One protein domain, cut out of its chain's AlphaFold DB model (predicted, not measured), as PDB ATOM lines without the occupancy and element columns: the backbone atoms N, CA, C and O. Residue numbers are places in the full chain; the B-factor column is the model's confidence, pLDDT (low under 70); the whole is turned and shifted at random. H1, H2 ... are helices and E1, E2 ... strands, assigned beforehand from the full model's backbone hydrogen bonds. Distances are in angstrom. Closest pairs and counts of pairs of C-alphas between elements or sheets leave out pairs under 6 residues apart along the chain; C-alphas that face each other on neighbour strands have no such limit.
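Overview. This is residues 151 to 311 of the 312 residues of an uncharacterized protein of Duganella sp. GV023 (UniProt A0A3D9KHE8). Little of this domain is regular structure: a strongly twisted sheet, E1 to E5, makes its middle, with H2 near both edge strands and a smaller sheet, E6 to E8, by E5. The printed part has 161 residues, 55 in named elements, class mixed, in the order H1 E1 H2 H3 E2 E3 E4 E5 E6 E7 E8. Both sheets are antiparallel, ordered as numbered. The whole is compact, radius of gyration of the C-alphas 14.6 A, spans 40 by 33 by 32 A.

Along the chain. H1 (163 to 169) begins at C-alpha (193.381, 187.356, 414.907). Then come E1 (193 to 195), H2 (202 to 209), H3 (221 to 224), E2 (234 to 237), E3 (245 to 250; 16.5 A), E4 (266 to 271; 16.4 A), E5 (274 to 279; 14.9 A), E6 (290 to 292), E7 (298 to 302) and E8 (308 to 310), ending at C-alpha (192.289, 205.799, 417.830).

Arrangement. E2 to E5 form a meander, antiparallel hairpins in a row, as do E6 to E8. N 247 of E3 and O 268 of E4 are within hydrogen-bond range, 3.0 A. H2 is at the sheet's level, height 3.1 A. H1, only just, and H3 are not on it.

Size, cuts and confidence. The printed part has no cut. Links H1 to E1, H2 to H3 and E3 to E4 are long. Residues 215 to 222 and 254 to 259 have pLDDT under 70.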
ATOM      1  N   LEU A 151     213.904 188.045 416.372       81.62
ATOM      2  CA  LEU A 151     213.977 189.047 417.422       81.62
ATOM      3  C   LEU A 151     214.139 188.330 418.754       81.62
ATOM      4  O   LEU A 151     213.342 187.457 419.082       81.62
ATOM      5  N   TYR A 152     215.174 188.678 419.520       80.81
ATOM      6  CA  TYR A 152     215.463 188.025 420.804       80.81
ATOM      7  C   TYR A 152     215.561 186.486 420.693       80.81
ATOM      8  O   TYR A 152     215.089 185.758 421.560       80.81
ATOM      9  N   GLY A 153     216.122 185.977 419.588       84.69
ATOM     10  CA  GLY A 153     216.218 184.534 419.317       84.69
ATOM     11  C   GLY A 153     214.893 183.855 418.937       84.69
ATOM     12  O   GLY A 153     214.848 182.635 418.798       84.69
ATOM     13  N   ARG A 154     213.814 184.624 418.747       89.38
ATOM     14  CA  ARG A 154     212.472 184.143 418.395       89.38
ATOM     15  C   ARG A 154     212.106 184.601 416.989       89.38
ATOM     16  O   ARG A 154     212.319 185.753 416.633       89.38
ATOM     17  N   LYS A 155     211.533 183.715 416.178       91.81
ATOM     18  CA  LYS A 155     210.937 184.084 414.883       91.81
ATOM     19  C   LYS A 155     209.639 184.854 415.106       91.81
ATOM     20  O   LYS A 155     208.831 184.441 415.942       91.81
ATOM     21  N   THR A 156     209.408 185.910 414.338       92.56
ATOM     22  CA  THR A 156     208.107 186.586 414.334       92.56
ATOM     23  C   THR A 156     207.075 185.806 413.516       92.56
ATOM     24  O   THR A 156     207.411 184.940 412.712       92.56
ATOM     25  N   SER A 157     205.804 186.122 413.725       93.88
ATOM     26  CA  SER A 157     204.708 185.856 412.792       93.88
ATOM     27  C   SER A 157     204.782 186.833 411.609       93.88
ATOM     28  O   SER A 157     205.613 187.747 411.601       93.88
ATOM     29  N   GLN A 158     203.914 186.665 410.613       92.88
ATOM     30  CA  GLN A 158     203.839 187.554 409.447       92.88
ATOM     31  C   GLN A 158     202.679 188.552 409.546       92.88
ATOM     32  O   GLN A 158     201.680 188.305 410.221       92.88
ATOM     33  N   LEU A 159     202.822 189.679 408.844       91.25
ATOM     34  CA  LEU A 159     201.742 190.634 408.602       91.25
ATOM     35  C   LEU A 159     201.144 190.434 407.199       91.25
ATOM     36  O   LEU A 159     201.885 190.069 406.281       91.25
ATOM     37  N   PRO A 160     199.842 190.715 407.005       92.56
ATOM     38  CA  PRO A 160     198.867 191.140 408.015       92.56
ATOM     39  C   PRO A 160     198.570 190.027 409.034       92.56
ATOM     40  O   PRO A 160     198.546 188.856 408.688       92.56
ATOM     41  N   PHE A 161     198.348 190.368 410.299       93.31
ATOM     42  CA  PHE A 161     198.005 189.399 411.333       93.31
ATOM     43  C   PHE A 161     196.490 189.326 411.508       93.31
ATOM     44  O   PHE A 161     195.860 190.272 411.986       93.31
ATOM     45  N   ASN A 162     195.899 188.191 411.143       91.38
ATOM     46  CA  ASN A 162     194.469 187.947 411.272       91.38
ATOM     47  C   ASN A 162     194.170 187.187 412.572       91.38
ATOM     48  O   ASN A 162     194.344 185.974 412.653       91.38
ATOM     49  N   SER A 163     193.676 187.907 413.580       90.12
ATOM     50  CA  SER A 163     193.381 187.356 414.907       90.12
ATOM     51  C   SER A 163     192.399 186.179 414.882       90.12
ATOM     52  O   SER A 163     192.638 185.174 415.542       90.12
ATOM     53  N   ALA A 164     191.329 186.261 414.084       88.12
ATOM     54  CA  ALA A 164     190.340 185.187 413.984       88.12
ATOM     55  C   ALA A 164     190.939 183.922 413.348       88.12
ATOM     56  O   ALA A 164     190.708 182.800 413.811       88.12
ATOM     57  N   ALA A 165     191.759 184.100 412.309       89.62
ATOM     58  CA  ALA A 165     192.477 182.996 411.688       89.62
ATOM     59  C   ALA A 165     193.535 182.414 412.633       89.62
ATOM     60  O   ALA A 165     193.623 181.198 412.758       89.62
ATOM     61  N   TYR A 166     194.288 183.234 413.364       92.00
ATOM     62  CA  TYR A 166     195.211 182.734 414.382       92.00
ATOM     63  C   TYR A 166     194.490 181.858 415.415       92.00
ATOM     64  O   TYR A 166     194.909 180.721 415.645       92.00
ATOM     65  N   SER A 167     193.369 182.336 415.966       89.50
ATOM     66  CA  SER A 167     192.592 181.602 416.969       89.50
ATOM     67  C   SER A 167     192.112 180.234 416.466       89.50
ATOM     68  O   SER A 167     192.278 179.226 417.152       89.50
ATOM     69  N   SER A 168     191.553 180.190 415.254       86.75
ATOM     70  CA  SER A 168     190.921 178.993 414.668       86.75
ATOM     71  C   SER A 168     191.899 178.007 414.020       86.75
ATOM     72  O   SER A 168     191.694 176.792 414.084       86.75
ATOM     73  N   THR A 169     192.960 178.512 413.390       86.88
ATOM     74  CA  THR A 169     193.907 177.695 412.612       86.88
ATOM     75  C   THR A 169     195.119 177.257 413.434       86.88
ATOM     76  O   THR A 169     195.748 176.246 413.100       86.88
ATOM     77  N   CYS A 170     195.436 177.986 414.514       91.25
ATOM     78  CA  CYS A 170     196.639 177.773 415.313       91.25
ATOM     79  C   CYS A 170     196.394 177.697 416.825       91.25
ATOM     80  O   CYS A 170     196.632 176.635 417.395       91.25
ATOM     81  N   LEU A 171     195.945 178.780 417.475       90.06
ATOM     82  CA  LEU A 171     195.865 178.880 418.942       90.06
ATOM     83  C   LEU A 171     195.065 177.709 419.530       90.06
ATOM     84  O   LEU A 171     195.591 176.948 420.329       90.06
ATOM     85  N   GLY A 172     193.848 177.462 419.034       85.44
ATOM     86  CA  GLY A 172     193.012 176.341 419.485       85.44
ATOM     87  C   GLY A 172     193.564 174.938 419.180       85.44
ATOM     88  O   GLY A 172     192.959 173.946 419.571       85.44
ATOM     89  N   ARG A 173     194.692 174.833 418.467       87.31
ATOM     90  CA  ARG A 173     195.361 173.574 418.093       87.31
ATOM     91  C   ARG A 173     196.748 173.430 418.725       87.31
ATOM     92  O   ARG A 173     197.490 172.517 418.347       87.31
ATOM     93  N   LEU A 174     197.128 174.318 419.649       90.38
ATOM     94  CA  LEU A 174     198.382 174.171 420.381       90.38
ATOM     95  C   LEU A 174     198.357 172.878 421.211       90.38
ATOM     96  O   LEU A 174     197.346 172.576 421.844       90.38
ATOM     97  N   PRO A 175     199.452 172.097 421.230       90.69
ATOM     98  CA  PRO A 175     199.543 170.944 422.112       90.69
ATOM     99  C   PRO A 175     199.442 171.388 423.572       90.69
ATOM    100  O   PRO A 175     200.075 172.365 423.964       90.69
ATOM    101  N   ILE A 176     198.696 170.642 424.382       90.06
ATOM    102  CA  ILE A 176     198.581 170.876 425.823       90.06
ATOM    103  C   ILE A 176     199.253 169.714 426.550       90.06
ATOM    104  O   ILE A 176     198.973 168.549 426.274       90.06
ATOM    105  N   SER A 177     200.141 170.028 427.491       90.12
ATOM    106  CA  SER A 177     200.799 169.048 428.354       90.12
ATOM    107  C   SER A 177     200.589 169.449 429.804       90.12
ATOM    108  O   SER A 177     200.948 170.553 430.200       90.12
ATOM    109  N   LYS A 178     199.979 168.557 430.596       87.56
ATOM    110  CA  LYS A 178     199.644 168.809 432.011       87.56
ATOM    111  C   LYS A 178     198.859 170.117 432.227       87.56
ATOM    112  O   LYS A 178     199.104 170.826 433.194       87.56
ATOM    113  N   GLY A 179     197.944 170.438 431.313       83.81
ATOM    114  CA  GLY A 179     197.141 171.664 431.363       83.81
ATOM    115  C   GLY A 179     197.831 172.919 430.819       83.81
ATOM    116  O   GLY A 179     197.156 173.923 430.653       83.81
ATOM    117  N   VAL A 180     199.122 172.857 430.469       87.94
ATOM    118  CA  VAL A 180     199.893 174.012 429.986       87.94
ATOM    119  C   VAL A 180     200.079 173.943 428.462       87.94
ATOM    120  O   VAL A 180     200.549 172.908 427.955       87.94
ATOM    121  N   PRO A 181     199.764 175.015 427.711       91.00
ATOM    122  CA  PRO A 181     200.054 175.106 426.282       91.00
ATOM    123  C   PRO A 181     201.542 174.915 425.981       91.00
ATOM    124  O   PRO A 181     202.406 175.279 426.773       91.00
ATOM    125  N   GLN A 182     201.857 174.353 424.819       91.88
ATOM    126  CA  GLN A 182     203.229 174.141 424.362       91.88
ATOM    127  C   GLN A 182     203.491 174.921 423.074       91.88
ATOM    128  O   GLN A 182     202.654 174.965 422.170       91.88
ATOM    129  N   ALA A 183     204.686 175.506 422.971       89.31
ATOM    130  CA  ALA A 183     205.128 176.155 421.742       89.31
ATOM    131  C   ALA A 183     205.210 175.138 420.589       89.31
ATOM    132  O   ALA A 183     205.530 173.963 420.782       89.31
ATOM    133  N   THR A 184     204.934 175.591 419.368       88.38
ATOM    134  CA  THR A 184     204.957 174.742 418.172       88.38
ATOM    135  C   THR A 184     205.304 175.560 416.941       88.38
ATOM    136  O   THR A 184     204.926 176.722 416.815       88.38
ATOM    137  N   THR A 185     205.999 174.933 415.997       87.31
ATOM    138  CA  THR A 185     206.324 175.525 414.696       87.31
ATOM    139  C   THR A 185     205.306 175.174 413.615       87.31
ATOM    140  O   THR A 185     205.416 175.680 412.504       87.31
ATOM    141  N   LYS A 186     204.305 174.331 413.914       87.62
ATOM    142  CA  LYS A 186     203.322 173.842 412.926       87.62
ATOM    143  C   LYS A 186     202.457 174.942 412.307       87.62
ATOM    144  O   LYS A 186     201.902 174.740 411.237       87.62
ATOM    145  N   CYS A 187     202.323 176.075 412.988       88.12
ATOM    146  CA  CYS A 187     201.587 177.228 412.477       88.12
ATOM    147  C   CYS A 187     202.470 178.219 411.702       88.12
ATOM    148  O   CYS A 187     201.972 179.210 411.160       88.12
ATOM    149  N   GLY A 188     203.784 177.982 411.702       88.31
ATOM    150  CA  GLY A 188     204.753 178.818 411.023       88.31
ATOM    151  C   GLY A 188     204.709 178.627 409.503       88.31
ATOM    152  O   GLY A 188     204.235 177.598 409.028       88.31
ATOM    153  N   PRO A 189     205.211 179.606 408.732       88.94
ATOM    154  CA  PRO A 189     205.777 180.875 409.199       88.94
ATOM    155  C   PRO A 189     204.717 181.954 409.481       88.94
ATOM    156  O   PRO A 189     205.060 183.015 409.994       88.94
ATOM    157  N   VAL A 190     203.439 181.704 409.165       92.00
ATOM    158  CA  VAL A 190     202.367 182.705 409.302       92.00
ATOM    159  C   VAL A 190     202.151 183.090 410.763       92.00
ATOM    160  O   VAL A 190     202.132 184.278 411.080       92.00
ATOM    161  N   TYR A 191     202.053 182.099 411.654       93.81
ATOM    162  CA  TYR A 191     201.900 182.303 413.092       93.81
ATOM    163  C   TYR A 191     202.988 181.547 413.859       93.81
ATOM    164  O   TYR A 191     203.114 180.332 413.737       93.81
ATOM    165  N   MET A 192     203.755 182.253 414.686       94.06
ATOM    166  CA  MET A 192     204.816 181.681 415.521       94.06
ATOM    167  C   MET A 192     204.455 181.829 417.007       94.06
ATOM    168  O   MET A 192     204.834 182.830 417.621       94.06
ATOM    169  N   PRO A 193     203.675 180.889 417.579       94.75
ATOM    170  CA  PRO A 193     203.265 180.932 418.979       94.75
ATOM    171  C   PRO A 193     204.399 180.521 419.921       94.75
ATOM    172  O   PRO A 193     205.108 179.537 419.697       94.75
ATOM    173  N   TYR A 194     204.503 181.247 421.025       95.06
ATOM    174  CA  TYR A 194     205.387 180.981 422.150       95.06
ATOM    175  C   TYR A 194     204.586 180.927 423.444       95.06
ATOM    176  O   TYR A 194     203.455 181.395 423.502       95.06
ATOM    177  N   VAL A 195     205.201 180.380 424.485       94.81
ATOM    178  CA  VAL A 195     204.622 180.304 425.827       94.81
ATOM    179  C   VAL A 195     205.571 181.015 426.779       94.81
ATOM    180  O   VAL A 195     206.775 180.743 426.773       94.81
ATOM    181  N   ALA A 196     205.052 181.975 427.538       94.62
ATOM    182  CA  ALA A 196     205.813 182.694 428.545       94.62
ATOM    183  C   ALA A 196     206.015 181.807 429.781       94.62
ATOM    184  O   ALA A 196     205.105 181.103 430.214       94.62
ATOM    185  N   ALA A 197     207.216 181.856 430.355       92.38
ATOM    186  CA  ALA A 197     207.578 181.097 431.547       92.38
ATOM    187  C   ALA A 197     208.202 182.009 432.608       92.38
ATOM    188  O   ALA A 197     208.974 182.910 432.273       92.38
ATOM    189  N   ALA A 198     207.913 181.736 433.883       90.62
ATOM    190  CA  ALA A 198     208.379 182.529 435.025       90.62
ATOM    191  C   ALA A 198     209.902 182.493 435.243       90.62
ATOM    192  O   ALA A 198     210.449 183.336 435.944       90.62
ATOM    193  N   ASN A 199     210.613 181.554 434.625       91.19
ATOM    194  CA  ASN A 199     212.076 181.499 434.558       91.19
ATOM    195  C   ASN A 199     212.609 181.802 433.141       91.19
ATOM    196  O   ASN A 199     213.743 181.454 432.821       91.19
ATOM    197  N   GLY A 200     211.777 182.395 432.282       89.56
ATOM    198  CA  GLY A 200     212.109 182.733 430.903       89.56
ATOM    199  C   GLY A 200     212.916 184.025 430.760       89.56
ATOM    200  O   GLY A 200     213.282 184.673 431.741       89.56
ATOM    201  N   ASP A 201     213.165 184.395 429.502       92.12
ATOM    202  CA  ASP A 201     213.856 185.630 429.116       92.12
ATOM    203  C   ASP A 201     213.111 186.907 429.552       92.12
ATOM    204  O   ASP A 201     211.955 186.874 429.970       92.12
ATOM    205  N   ALA A 202     213.774 188.061 429.421       93.25
ATOM    206  CA  ALA A 202     213.222 189.354 429.826       93.25
ATOM    207  C   ALA A 202     211.864 189.674 429.173       93.25
ATOM    208  O   ALA A 202     211.012 190.282 429.813       93.25
ATOM    209  N   LEU A 203     211.635 189.236 427.930       94.38
ATOM    210  CA  LEU A 203     210.351 189.417 427.253       94.38
ATOM    211  C   LEU A 203     209.257 188.548 427.888       94.38
ATOM    212  O   LEU A 203     208.157 189.032 428.129       94.38
ATOM    213  N   SER A 204     209.567 187.290 428.202       94.88
ATOM    214  CA  SER A 204     208.654 186.379 428.899       94.88
ATOM    215  C   SER A 204     208.303 186.907 430.290       94.88
ATOM    216  O   SER A 204     207.136 186.873 430.670       94.88
ATOM    217  N   GLN A 205     209.289 187.448 431.017       95.38
ATOM    218  CA  GLN A 205     209.066 188.126 432.297       95.38
ATOM    219  C   GLN A 205     208.157 189.338 432.137       95.38
ATOM    220  O   GLN A 205     207.186 189.472 432.875       95.38
ATOM    221  N   LEU A 206     208.439 190.202 431.159       95.44
ATOM    222  CA  LEU A 206     207.633 191.391 430.905       95.44
ATOM    223  C   LEU A 206     206.173 191.021 430.610       95.44
ATOM    224  O   LEU A 206     205.275 191.574 431.227       95.44
ATOM    225  N   ILE A 207     205.938 190.047 429.727       94.44
ATOM    226  CA  ILE A 207     204.593 189.574 429.365       94.44
ATOM    227  C   ILE A 207     203.878 188.934 430.561       94.44
ATOM    228  O   ILE A 207     202.708 189.224 430.798       94.44
ATOM    229  N   GLY A 208     204.558 188.061 431.309       93.12
ATOM    230  CA  GLY A 208     203.946 187.299 432.398       93.12
ATOM    231  C   GLY A 208     203.752 188.074 433.700       93.12
ATOM    232  O   GLY A 208     203.004 187.619 434.557       93.12
ATOM    233  N   THR A 209     204.391 189.237 433.847       93.75
ATOM    234  CA  THR A 209     204.224 190.130 435.009       93.75
ATOM    235  C   THR A 209     203.419 191.391 434.703       93.75
ATOM    236  O   THR A 209     203.130 192.157 435.625       93.75
ATOM    237  N   HIS A 210     203.072 191.626 433.433       92.69
ATOM    238  CA  HIS A 210     202.315 192.805 433.017       92.69
ATOM    239  C   HIS A 210     200.919 192.825 433.644       92.69
ATOM    240  O   HIS A 210     200.278 191.786 433.805       92.69
ATOM    241  N   ASP A 211     200.457 194.030 433.971       89.06
ATOM    242  CA  ASP A 211     199.136 194.271 434.542       89.06
ATOM    243  C   ASP A 211     198.138 194.634 433.447       89.06
ATOM    244  O   ASP A 211     197.982 195.794 433.051       89.06
ATOM    245  N   TYR A 212     197.463 193.600 432.947       87.56
ATOM    246  CA  TYR A 212     196.525 193.722 431.840       87.56
ATOM    247  C   TYR A 212     195.230 194.437 432.243       87.56
ATOM    248  O   TYR A 212     194.589 195.049 431.381       87.56
ATOM    249  N   GLN A 213     194.864 194.437 433.531       81.69
ATOM    250  CA  GLN A 213     193.684 195.151 434.023       81.69
ATOM    251  C   GLN A 213     193.867 196.662 433.944       81.69
ATOM    252  O   GLN A 213     192.982 197.365 433.452       81.69
ATOM    253  N   LYS A 214     195.034 197.177 434.355       75.12
ATOM    254  CA  LYS A 214     195.351 198.612 434.220       75.12
ATOM    255  C   LYS A 214     195.287 199.095 432.773       75.12
ATOM    256  O   LYS A 214     194.958 200.253 432.530       75.12
ATOM    257  N   GLY A 215     195.573 198.212 431.818       66.44
ATOM    258  CA  GLY A 215     195.447 198.493 430.391       66.44
ATOM    259  C   GLY A 215     194.018 198.397 429.848       66.44
ATOM    260  O   GLY A 215     193.817 198.652 428.665       66.44
ATOM    261  N   GLY A 216     193.024 198.045 430.671       64.81
ATOM    262  CA  GLY A 216     191.611 197.972 430.294       64.81
ATOM    263  C   GLY A 216     191.148 196.616 429.751       64.81
ATOM    264  O   GLY A 216     190.076 196.560 429.141       64.81
ATOM    265  N   ALA A 217     191.921 195.537 429.933       68.06
ATOM    266  CA  ALA A 217     191.422 194.188 429.674       68.06
ATOM    267  C   ALA A 217     190.324 193.868 430.702       68.06
ATOM    268  O   ALA A 217     190.504 194.067 431.900       68.06
ATOM    269  N   ARG A 218     189.155 193.428 430.225       60.44
ATOM    270  CA  ARG A 218     187.950 193.238 431.054       60.44
ATOM    271  C   ARG A 218     187.794 191.829 431.619       60.44
ATOM    272  O   ARG A 218     186.779 191.543 432.242       60.44
ATOM    273  N   TYR A 219     188.760 190.958 431.363       59.78
ATOM    274  CA  TYR A 219     188.601 189.525 431.543       59.78
ATOM    275  C   TYR A 219     189.609 189.060 432.599       59.78
ATOM    276  O   TYR A 219     190.794 188.931 432.307       59.78
ATOM    277  N   ALA A 220     189.074 188.881 433.812       57.72
ATOM    278  CA  ALA A 220     189.646 188.217 434.983       57.72
ATOM    279  C   ALA A 220     190.673 188.988 435.860       57.72
ATOM    280  O   ALA A 220     191.665 189.544 435.387       57.72
ATOM    281  N   ASP A 221     190.417 189.018 437.178       65.56
ATOM    282  CA  ASP A 221     191.276 189.639 438.212       65.56
ATOM    283  C   ASP A 221     192.643 188.959 438.356       65.56
ATOM    284  O   ASP A 221     193.652 189.597 438.662       65.56
ATOM    285  N   ASP A 222     192.705 187.663 438.075       66.31
ATOM    286  CA  ASP A 222     193.925 186.858 438.082       66.31
ATOM    287  C   ASP A 222     194.876 187.181 436.910       66.31
ATOM    288  O   ASP A 222     196.057 186.826 436.951       66.31
ATOM    289  N   TYR A 223     194.419 187.921 435.894       74.81
ATOM    290  CA  TYR A 223     195.268 188.368 434.789       74.81
ATOM    291  C   TYR A 223     195.865 189.774 434.990       74.81
ATOM    292  O   TYR A 223     196.563 190.292 434.121       74.81
ATOM    293  N   ALA A 224     195.693 190.384 436.170       77.31
ATOM    294  CA  ALA A 224     196.470 191.563 436.572       77.31
ATOM    295  C   ALA A 224     197.974 191.254 436.762       77.31
ATOM    296  O   ALA A 224     198.787 192.170 436.849       77.31
ATOM    297  N   ASN A 225     198.350 189.969 436.857       85.81
ATOM    298  CA  ASN A 225     199.726 189.467 436.770       85.81
ATOM    299  C   ASN A 225     199.687 187.934 436.567       85.81
ATOM    300  O   ASN A 225     199.519 187.197 437.547       85.81
ATOM    301  N   PRO A 226     199.829 187.433 435.328       88.81
ATOM    302  CA  PRO A 226     199.688 186.005 435.036       88.81
ATOM    303  C   PRO A 226     200.588 185.092 435.882       88.81
ATOM    304  O   PRO A 226     200.131 184.081 436.417       88.81
ATOM    305  N   PHE A 227     201.858 185.453 436.072       92.38
ATOM    306  CA  PHE A 227     202.804 184.634 436.832       92.38
ATOM    307  C   PHE A 227     202.499 184.598 438.328       92.38
ATOM    308  O   PHE A 227     202.695 183.553 438.953       92.38
ATOM    309  N   ALA A 228     201.959 185.677 438.902       89.25
ATOM    310  CA  ALA A 228     201.486 185.664 440.288       89.25
ATOM    311  C   ALA A 228     200.367 184.628 440.508       89.25
ATOM    312  O   ALA A 228     200.255 184.060 441.593       89.25
ATOM    313  N   ASN A 229     199.606 184.324 439.453       86.88
ATOM    314  CA  ASN A 229     198.519 183.347 439.450       86.88
ATOM    315  C   ASN A 229     198.899 182.004 438.800       86.88
ATOM    316  O   ASN A 229     198.034 181.165 438.568       86.88
ATOM    317  N   LYS A 230     200.202 181.758 438.577       89.19
ATOM    318  CA  LYS A 230     200.754 180.516 437.995       89.19
ATOM    319  C   LYS A 230     200.253 180.203 436.575       89.19
ATOM    320  O   LYS A 230     200.198 179.033 436.200       89.19
ATOM    321  N   LEU A 231     199.913 181.231 435.804       89.50
ATOM    322  CA  LEU A 231     199.491 181.118 434.408       89.50
ATOM    323  C   LEU A 231     200.689 181.228 433.448       89.50
ATOM    324  O   LEU A 231     201.727 181.796 433.787       89.50
ATOM    325  N   HIS A 232     200.520 180.731 432.225       92.75
ATOM    326  CA  HIS A 232     201.523 180.659 431.163       92.75
ATOM    327  C   HIS A 232     200.971 181.302 429.883       92.75
ATOM    328  O   HIS A 232     200.512 180.606 428.971       92.75
ATOM    329  N   PRO A 233     201.016 182.643 429.788       92.69
ATOM    330  CA  PRO A 233     200.535 183.363 428.617       92.69
ATOM    331  C   PRO A 233     201.107 182.809 427.314       92.69
ATOM    332  O   PRO A 233     202.325 182.660 427.166       92.69
ATOM    333  N   VAL A 234     200.234 182.555 426.346       94.50
ATOM    334  CA  VAL A 234     200.642 182.287 424.970       94.50
ATOM    335  C   VAL A 234     200.822 183.629 424.283       94.50
ATOM    336  O   VAL A 234     200.003 184.530 424.434       94.50
ATOM    337  N   PHE A 235     201.890 183.787 423.514       95.12
ATOM    338  CA  PHE A 235     202.099 185.017 422.770       95.12
ATOM    339  C   PHE A 235     202.689 184.782 421.388       95.12
ATOM    340  O   PHE A 235     203.414 183.819 421.145       95.12
ATOM    341  N   VAL A 236     202.403 185.705 420.476       95.00
ATOM    342  CA  VAL A 236     203.013 185.777 419.148       95.00
ATOM    343  C   VAL A 236     203.677 187.133 418.975       95.00
ATOM    344  O   VAL A 236     203.106 188.173 419.299       95.00
ATOM    345  N   MET A 237     204.892 187.125 418.436       94.94
ATOM    346  CA  MET A 237     205.614 188.349 418.101       94.94
ATOM    347  C   MET A 237     205.291 188.745 416.670       94.94
ATOM    348  O   MET A 237     205.383 187.908 415.774       94.94
ATOM    349  N   LEU A 238     204.931 190.001 416.441       94.12
ATOM    350  CA  LEU A 238     204.815 190.553 415.096       94.12
ATOM    351  C   LEU A 238     206.158 191.157 414.665       94.12
ATOM    352  O   LEU A 238     207.001 191.449 415.523       94.12
ATOM    353  N   PRO A 239     206.392 191.329 413.350       91.94
ATOM    354  CA  PRO A 239     207.513 192.123 412.870       91.94
ATOM    355  C   PRO A 239     207.501 193.494 413.566       91.94
ATOM    356  O   PRO A 239     206.423 194.005 413.879       91.94
ATOM    357  N   PRO A 240     208.668 194.075 413.877       88.81
ATOM    358  CA  PRO A 240     208.723 195.309 414.636       88.81
ATOM    359  C   PRO A 240     208.429 196.497 413.723       88.81
ATOM    360  O   PRO A 240     208.895 196.566 412.580       88.81
ATOM    361  N   MET A 241     207.705 197.478 414.251       91.69
ATOM    362  CA  MET A 241     207.554 198.766 413.592       91.69
ATOM    363  C   MET A 241     208.671 199.688 414.082       91.69
ATOM    364  O   MET A 241     208.553 200.308 415.137       91.69
ATOM    365  N   LYS A 242     209.771 199.759 413.324       89.06
ATOM    366  CA  LYS A 242     211.016 200.423 413.749       89.06
ATOM    367  C   LYS A 242     211.538 199.837 415.071       89.06
ATOM    368  O   LYS A 242     211.967 198.688 415.086       89.06
ATOM    369  N   ASP A 243     211.512 200.611 416.152       90.81
ATOM    370  CA  ASP A 243     211.969 200.247 417.496       90.81
ATOM    371  C   ASP A 243     210.834 199.756 418.414       90.81
ATOM    372  O   ASP A 243     211.078 199.406 419.569       90.81
ATOM    373  N   VAL A 244     209.599 199.694 417.905       95.62
ATOM    374  CA  VAL A 244     208.439 199.185 418.641       95.62
ATOM    375  C   VAL A 244     208.238 197.705 418.330       95.62
ATOM    376  O   VAL A 244     207.926 197.323 417.198       95.62
ATOM    377  N   LEU A 245     208.362 196.864 419.355       95.31
ATOM    378  CA  LEU A 245     207.951 195.468 419.299       95.31
ATOM    379  C   LEU A 245     206.446 195.378 419.571       95.31
ATOM    380  O   LEU A 245     205.959 195.877 420.583       95.31
ATOM    381  N   LEU A 246     205.726 194.692 418.690       95.75
ATOM    382  CA  LEU A 246     204.313 194.399 418.871       95.75
ATOM    383  C   LEU A 246     204.130 192.911 419.182       95.75
ATOM    384  O   LEU A 246     204.589 192.046 418.433       95.75
ATOM    385  N   VAL A 247     203.450 192.615 420.285       95.56
ATOM    386  CA  VAL A 247     203.159 191.248 420.725       95.56
ATOM    387  C   VAL A 247     201.661 191.096 420.908       95.56
ATOM    388  O   VAL A 247     201.033 191.963 421.503       95.56
ATOM    389  N   ARG A 248     201.084 189.994 420.432       94.69
ATOM    390  CA  ARG A 248     199.740 189.581 420.843       94.69
ATOM    391  C   ARG A 248     199.856 188.527 421.929       94.69
ATOM    392  O   ARG A 248     200.647 187.599 421.776       94.69
ATOM    393  N   VAL A 249     199.060 188.675 422.975       93.75
ATOM    394  CA  VAL A 249     199.003 187.792 424.133       93.75
ATOM    395  C   VAL A 249     197.596 187.214 424.246       93.75
ATOM    396  O   VAL A 249     196.595 187.927 424.122       93.75
ATOM    397  N   ASP A 250     197.539 185.910 424.475       91.25
ATOM    398  CA  ASP A 250     196.331 185.129 424.666       91.25
ATOM    399  C   ASP A 250     196.517 184.177 425.855       91.25
ATOM    400  O   ASP A 250     197.623 183.751 426.198       91.25
ATOM    401  N   ASP A 251     195.403 183.822 426.474       86.00
ATOM    402  CA  ASP A 251     195.311 182.869 427.560       86.00
ATOM    403  C   ASP A 251     194.490 181.659 427.113       86.00
ATOM    404  O   ASP A 251     193.422 181.783 426.511       86.00
ATOM    405  N   MET A 252     195.031 180.477 427.383       81.50
ATOM    406  CA  MET A 252     194.462 179.195 426.989       81.50
ATOM    407  C   MET A 252     194.247 178.252 428.171       81.50
ATOM    408  O   MET A 252     193.861 177.106 427.958       81.50
ATOM    409  N   GLU A 253     194.516 178.688 429.402       81.94
ATOM    410  CA  GLU A 253     194.401 177.835 430.581       81.94
ATOM    411  C   GLU A 253     193.030 178.050 431.236       81.94
ATOM    412  O   GLU A 253     192.851 179.024 431.957       81.94
ATOM    413  N   PRO A 254     192.029 177.175 431.050       66.12
ATOM    414  CA  PRO A 254     190.657 177.423 431.520       66.12
ATOM    415  C   PRO A 254     190.496 177.414 433.056       66.12
ATOM    416  O   PRO A 254     189.396 177.595 433.572       66.12
ATOM    417  N   GLY A 255     191.580 177.199 433.811       65.31
ATOM    418  CA  GLY A 255     191.543 176.989 435.257       65.31
ATOM    419  C   GLY A 255     190.875 175.660 435.649       65.31
ATOM    420  O   GLY A 255     190.457 174.877 434.791       65.31
ATOM    421  N   PRO A 256     190.783 175.351 436.953       60.56
ATOM    422  CA  PRO A 256     190.048 174.184 437.432       60.56
ATOM    423  C   PRO A 256     188.562 174.281 437.046       60.56
ATOM    424  O   PRO A 256     187.920 175.295 437.314       60.56
ATOM    425  N   ASN A 257     188.002 173.219 436.455       60.00
ATOM    426  CA  ASN A 257     186.584 173.113 436.073       60.00
ATOM    427  C   ASN A 257     186.066 174.199 435.106       60.00
ATOM    428  O   ASN A 257     184.869 174.473 435.111       60.00
ATOM    429  N   GLU A 258     186.938 174.826 434.307       64.25
ATOM    430  CA  GLU A 258     186.555 175.855 433.318       64.25
ATOM    431  C   GLU A 258     185.862 177.097 433.915       64.25
ATOM    432  O   GLU A 258     185.186 177.842 433.213       64.25
ATOM    433  N   GLN A 259     186.022 177.349 435.219       64.69
ATOM    434  CA  GLN A 259     185.346 178.455 435.917       64.69
ATOM    435  C   GLN A 259     186.037 179.813 435.754       64.69
ATOM    436  O   GLN A 259     185.631 180.790 436.384       64.69
ATOM    437  N   ARG A 260     187.111 179.878 434.969       75.06
ATOM    438  CA  ARG A 260     187.966 181.056 434.860       75.06
ATOM    439  C   ARG A 260     187.727 181.761 433.535       75.06
ATOM    440  O   ARG A 260     187.804 181.140 432.474       75.06
ATOM    441  N   ASP A 261     187.498 183.065 433.598       70.00
ATOM    442  CA  ASP A 261     187.448 183.897 432.402       70.00
ATOM    443  C   ASP A 261     188.843 183.960 431.763       70.00
ATOM    444  O   ASP A 261     189.830 184.313 432.408       70.00
ATOM    445  N   VAL A 262     188.942 183.609 430.481       75.31
ATOM    446  CA  VAL A 262     190.210 183.656 429.740       75.31
ATOM    447  C   VAL A 262     190.414 185.032 429.109       75.31
ATOM    448  O   VAL A 262     189.518 185.580 428.461       75.31
ATOM    449  N   MET A 263     191.616 185.593 429.242       81.00
ATOM    450  CA  MET A 263     191.997 186.784 428.489       81.00
ATOM    451  C   MET A 263     192.402 186.383 427.064       81.00
ATOM    452  O   MET A 263     193.329 185.609 426.871       81.00
ATOM    453  N   SER A 264     191.765 186.943 426.036       78.75
ATOM    454  CA  SER A 264     192.203 186.728 424.650       78.75
ATOM    455  C   SER A 264     192.267 188.029 423.862       78.75
ATOM    456  O   SER A 264     191.489 188.958 424.075       78.75
ATOM    457  N   GLY A 265     193.215 188.087 422.932       81.56
ATOM    458  CA  GLY A 265     193.328 189.161 421.957       81.56
ATOM    459  C   GLY A 265     193.811 190.502 422.467       81.56
ATOM    460  O   GLY A 265     193.363 191.530 421.957       81.56
ATOM    461  N   VAL A 266     194.760 190.495 423.401       91.00
ATOM    462  CA  VAL A 266     195.452 191.717 423.811       91.00
ATOM    463  C   VAL A 266     196.716 191.906 422.990       91.00
ATOM    464  O   VAL A 266     197.545 191.007 422.889       91.00
ATOM    465  N   PHE A 267     196.892 193.096 422.427       94.44
ATOM    466  CA  PHE A 267     198.152 193.517 421.833       94.44
ATOM    467  C   PHE A 267     198.915 194.425 422.797       94.44
ATOM    468  O   PHE A 267     198.359 195.400 423.300       94.44
ATOM    469  N   LEU A 268     200.195 194.134 423.014       95.19
ATOM    470  CA  LEU A 268     201.133 194.960 423.765       95.19
ATOM    471  C   LEU A 268     202.120 195.618 422.802       95.19
ATOM    472  O   LEU A 268     202.801 194.931 422.035       95.19
ATOM    473  N   ALA A 269     202.221 196.940 422.878       96.50
ATOM    474  CA  ALA A 269     203.304 197.692 422.266       96.50
ATOM    475  C   ALA A 269     204.436 197.842 423.287       96.50
ATOM    476  O   ALA A 269     204.217 198.318 424.403       96.50
ATOM    477  N   ILE A 270     205.638 197.412 422.912       96.81
ATOM    478  CA  ILE A 270     206.825 197.408 423.764       96.81
ATOM    479  C   ILE A 270     207.898 198.269 423.105       96.81
ATOM    480  O   ILE A 270     208.295 198.014 421.968       96.81
ATOM    481  N   LYS A 271     208.400 199.258 423.839       95.25
ATOM    482  CA  LYS A 271     209.491 200.139 423.417       95.25
ATOM    483  C   LYS A 271     210.424 200.377 424.600       95.25
ATOM    484  O   LYS A 271     209.972 200.455 425.742       95.25
ATOM    485  N   ASP A 272     211.728 200.409 424.338       92.75
ATOM    486  CA  ASP A 272     212.769 200.589 425.364       92.75
ATOM    487  C   ASP A 272     212.650 199.596 426.542       92.75
ATOM    488  O   ASP A 272     212.865 199.933 427.708       92.75
ATOM    489  N   GLY A 273     212.255 198.353 426.237       91.88
ATOM    490  CA  GLY A 273     212.101 197.273 427.219       91.88
ATOM    491  C   GLY A 273     210.885 197.401 428.143       91.88
ATOM    492  O   GLY A 273     210.809 196.684 429.139       91.88
ATOM    493  N   LYS A 274     209.936 198.296 427.843       94.75
ATOM    494  CA  LYS A 274     208.726 198.522 428.645       94.75
ATOM    495  C   LYS A 274     207.477 198.449 427.783       94.75
ATOM    496  O   LYS A 274     207.500 198.844 426.620       94.75
ATOM    497  N   VAL A 275     206.373 197.996 428.372       95.06
ATOM    498  CA  VAL A 275     205.053 198.105 427.740       95.06
ATOM    499  C   VAL A 275     204.664 199.581 427.713       95.06
ATOM    500  O   VAL A 275     204.480 200.205 428.759       95.06
ATOM    501  N   THR A 276     204.581 200.156 426.517       95.88
ATOM    502  CA  THR A 276     204.179 201.550 426.315       95.88
ATOM    503  C   THR A 276     202.688 201.686 426.105       95.88
ATOM    504  O   THR A 276     202.138 202.717 426.486       95.88
ATOM    505  N   ASP A 277     202.020 200.693 425.521       95.00
ATOM    506  CA  ASP A 277     200.571 200.718 425.335       95.00
ATOM    507  C   ASP A 277     199.966 199.326 425.188       95.00
ATOM    508  O   ASP A 277     200.667 198.354 424.893       95.00
ATOM    509  N   GLN A 278     198.649 199.262 425.357       93.19
ATOM    510  CA  GLN A 278     197.861 198.042 425.282       93.19
ATOM    511  C   GLN A 278     196.591 198.275 424.460       93.19
ATOM    512  O   GLN A 278     195.859 199.238 424.679       93.19
ATOM    513  N   LEU A 279     196.296 197.356 423.542       91.56
ATOM    514  CA  LEU A 279     195.070 197.352 422.753       91.56
ATOM    515  C   LEU A 279     194.287 196.060 423.010       91.56
ATOM    516  O   LEU A 279     194.737 194.971 422.665       91.56
ATOM    517  N   ASN A 280     193.089 196.196 423.583       85.94
ATOM    518  CA  ASN A 280     192.229 195.081 424.013       85.94
ATOM    519  C   ASN A 280     191.109 194.778 423.018       85.94
ATOM    520  O   ASN A 280     189.949 194.633 423.406       85.94
ATOM    521  N   GLN A 281     191.418 194.783 421.725       75.44
ATOM    522  CA  GLN A 281     190.425 194.527 420.687       75.44
ATOM    523  C   GLN A 281     190.908 193.442 419.735       75.44
ATOM    524  O   GLN A 281     192.035 193.474 419.241       75.44
ATOM    525  N   GLY A 282     190.007 192.506 419.431       75.25
ATOM    526  CA  GLY A 282     190.184 191.594 418.315       75.25
ATOM    527  C   GLY A 282     190.114 192.378 417.010       75.25
ATOM    528  O   GLY A 282     189.041 192.804 416.599       75.25
ATOM    529  N   CYS A 283     191.258 192.575 416.363       84.62
ATOM    530  CA  CYS A 283     191.321 193.175 415.038       84.62
ATOM    531  C   CYS A 283     192.381 192.512 414.165       84.62
ATOM    532  O   CYS A 283     193.189 191.698 414.627       84.62
ATOM    533  N   LEU A 284     192.343 192.838 412.878       91.25
ATOM    534  CA  LEU A 284     193.397 192.514 411.933       91.25
ATOM    535  C   LEU A 284     194.468 193.603 412.016       91.25
ATOM    536  O   LEU A 284     194.158 194.774 411.814       91.25
ATOM    537  N   ILE A 285     195.716 193.225 412.295       94.56
ATOM    538  CA  ILE A 285     196.850 194.154 412.201       94.56
ATOM    539  C   ILE A 285     197.380 194.102 410.772       94.56
ATOM    540  O   ILE A 285     197.846 193.062 410.319       94.56
ATOM    541  N   THR A 286     197.280 195.198 410.034       93.06
ATOM    542  CA  THR A 286     197.751 195.287 408.647       93.06
ATOM    543  C   THR A 286     199.274 195.414 408.571       93.06
ATOM    544  O   THR A 286     199.954 195.621 409.575       93.06
ATOM    545  N   SER A 287     199.834 195.324 407.363       90.69
ATOM    546  CA  SER A 287     201.275 195.502 407.127       90.69
ATOM    547  C   SER A 287     201.794 196.906 407.464       90.69
ATOM    548  O   SER A 287     202.981 197.066 407.728       90.69
ATOM    549  N   ASP A 288     200.919 197.916 407.478       93.25
ATOM    550  CA  ASP A 288     201.197 199.280 407.949       93.25
ATOM    551  C   ASP A 288     200.810 199.493 409.427       93.25
ATOM    552  O   ASP A 288     200.705 200.629 409.886       93.25
ATOM    553  N   TYR A 289     200.623 198.407 410.184       94.88
ATOM    554  CA  TYR A 289     200.337 198.406 411.623       94.88
ATOM    555  C   TYR A 289     199.046 199.140 412.022       94.88
ATOM    556  O   TYR A 289     198.920 199.647 413.142       94.88
ATOM    557  N   ALA A 290     198.061 199.172 411.122       95.19
ATOM    558  CA  ALA A 290     196.710 199.604 411.444       95.19
ATOM    559  C   ALA A 290     195.897 198.422 411.988       95.19
ATOM    560  O   ALA A 290     195.951 197.309 411.470       95.19
ATOM    561  N   CYS A 291     195.112 198.680 413.024       93.62
ATOM    562  CA  CYS A 291     194.102 197.769 413.539       93.62
ATOM    563  C   CYS A 291     192.807 197.992 412.759       93.62
ATOM    564  O   CYS A 291     192.216 199.074 412.816       93.62
ATOM    565  N   VAL A 292     192.385 196.973 412.019       92.06
ATOM    566  CA  VAL A 292     191.203 196.987 411.158       92.06
ATOM    567  C   VAL A 292     190.158 196.035 411.724       92.06
ATOM    568  O   VAL A 292     190.471 194.883 412.038       92.06
ATOM    569  N   ASP A 293     188.932 196.521 411.882       88.62
ATOM    570  CA  ASP A 293     187.820 195.694 412.346       88.62
ATOM    571  C   ASP A 293     187.330 194.711 411.270       88.62
ATOM    572  O   ASP A 293     187.858 194.626 410.158       88.62
ATOM    573  N   GLU A 294     186.311 193.925 411.605       82.88
ATOM    574  CA  GLU A 294     185.777 192.917 410.693       82.88
ATOM    575  C   GLU A 294     185.127 193.484 409.425       82.88
ATOM    576  O   GLU A 294     185.005 192.758 408.436       82.88
ATOM    577  N   ASP A 295     184.712 194.751 409.447       83.88
ATOM    578  CA  ASP A 295     184.072 195.425 408.317       83.88
ATOM    579  C   ASP A 295     185.094 196.188 407.458       83.88
ATOM    580  O   ASP A 295     184.741 196.830 406.467       83.88
ATOM    581  N   GLY A 296     186.383 196.079 407.790       84.25
ATOM    582  CA  GLY A 296     187.467 196.705 407.044       84.25
ATOM    583  C   GLY A 296     187.731 198.155 407.448       84.25
ATOM    584  O   GLY A 296     188.556 198.819 406.813       84.25
ATOM    585  N   LYS A 297     187.083 198.670 408.502       90.06
ATOM    586  CA  LYS A 297     187.324 200.030 408.983       90.06
ATOM    587  C   LYS A 297     188.561 200.055 409.883       90.06
ATOM    588  O   LYS A 297     188.706 199.272 410.822       90.06
ATOM    589  N   ARG A 298     189.467 200.995 409.603       93.69
ATOM    590  CA  ARG A 298     190.636 201.277 410.447       93.69
ATOM    591  C   ARG A 298     190.171 201.910 411.760       93.69
ATOM    592  O   ARG A 298     189.568 202.979 411.747       93.69
ATOM    593  N   GLN A 299     190.471 201.260 412.876       94.19
ATOM    594  CA  GLN A 299     190.077 201.684 414.221       94.19
ATOM    595  C   GLN A 299     191.235 202.318 414.989       94.19
ATOM    596  O   GLN A 299     191.041 203.305 415.696       94.19
ATOM    597  N   TYR A 300     192.444 201.770 414.841       96.12
ATOM    598  CA  TYR A 300     193.640 202.284 415.507       96.12
ATOM    599  C   TYR A 300     194.851 202.234 414.582       96.12
ATOM    600  O   TYR A 300     194.919 201.398 413.685       96.12
ATOM    601  N   GLN A 301     195.824 203.099 414.838       96.81
ATOM    602  CA  GLN A 301     197.140 203.088 414.210       96.81
ATOM    603  C   GLN A 301     198.205 202.959 415.296       96.81
ATOM    604  O   GLN A 301     198.199 203.743 416.246       96.81
ATOM    605  N   LEU A 302     199.129 202.006 415.160       97.12
ATOM    606  CA  LEU A 302     200.331 201.998 415.992       97.12
ATOM    607  C   LEU A 302     201.265 203.126 415.537       97.12
ATOM    608  O   LEU A 302     201.565 203.247 414.347       97.12
ATOM    609  N   LEU A 303     201.713 203.950 416.482       97.00
ATOM    610  CA  LEU A 303     202.664 205.038 416.264       97.00
ATOM    611  C   LEU A 303     204.074 204.642 416.707       97.00
ATOM    612  O   LEU A 303     204.250 203.781 417.566       97.00
ATOM    613  N   GLU A 304     205.090 205.313 416.167       96.12
ATOM    614  CA  GLU A 304     206.507 205.088 416.513       96.12
ATOM    615  C   GLU A 304     206.819 205.375 417.988       96.12
ATOM    616  O   GLU A 304     207.825 204.924 418.527       96.12
ATOM    617  N   SER A 305     205.945 206.104 418.681       96.06
ATOM    618  CA  SER A 305     206.001 206.274 420.136       96.06
ATOM    619  C   SER A 305     205.654 204.998 420.915       96.06
ATOM    620  O   SER A 305     205.768 204.991 422.138       96.06
ATOM    621  N   GLY A 306     205.205 203.939 420.235       95.81
ATOM    622  CA  GLY A 306     204.680 202.725 420.854       95.81
ATOM    623  C   GLY A 306     203.268 202.897 421.413       95.81
ATOM    624  O   GLY A 306     202.890 202.160 422.318       95.81
ATOM    625  N   LYS A 307     202.503 203.881 420.920       96.44
ATOM    626  CA  LYS A 307     201.113 204.156 421.322       96.44
ATOM    627  C   LYS A 307     200.127 203.808 420.212       96.44
ATOM    628  O   LYS A 307     200.412 204.059 419.040       96.44
ATOM    629  N   PHE A 308     198.952 203.303 420.577       95.00
ATOM    630  CA  PHE A 308     197.830 203.111 419.666       95.00
ATOM    631  C   PHE A 308     196.974 204.374 419.610       95.00
ATOM    632  O   PHE A 308     196.307 204.754 420.571       95.00
ATOM    633  N   GLN A 309     196.948 205.023 418.453       96.31
ATOM    634  CA  GLN A 309     196.077 206.163 418.212       96.31
ATOM    635  C   GLN A 309     194.738 205.691 417.662       96.31
ATOM    636  O   GLN A 309     194.689 205.081 416.598       96.31
ATOM    637  N   LYS A 310     193.641 206.023 418.349       94.81
ATOM    638  CA  LYS A 310     192.289 205.799 417.830       94.81
ATOM    639  C   LYS A 310     192.026 206.681 416.608       94.81
ATOM    640  O   LYS A 310     192.232 207.894 416.654       94.81
ATOM    641  N   LEU A 311     191.539 206.066 415.540       92.56
ATOM    642  CA  LEU A 311     191.140 206.713 414.297       92.56
ATOM    643  C   LEU A 311     189.630 207.003 414.339       92.56
ATOM    644  O   LEU A 311     188.874 206.301 415.013       92.56
TER     645      LEU A 311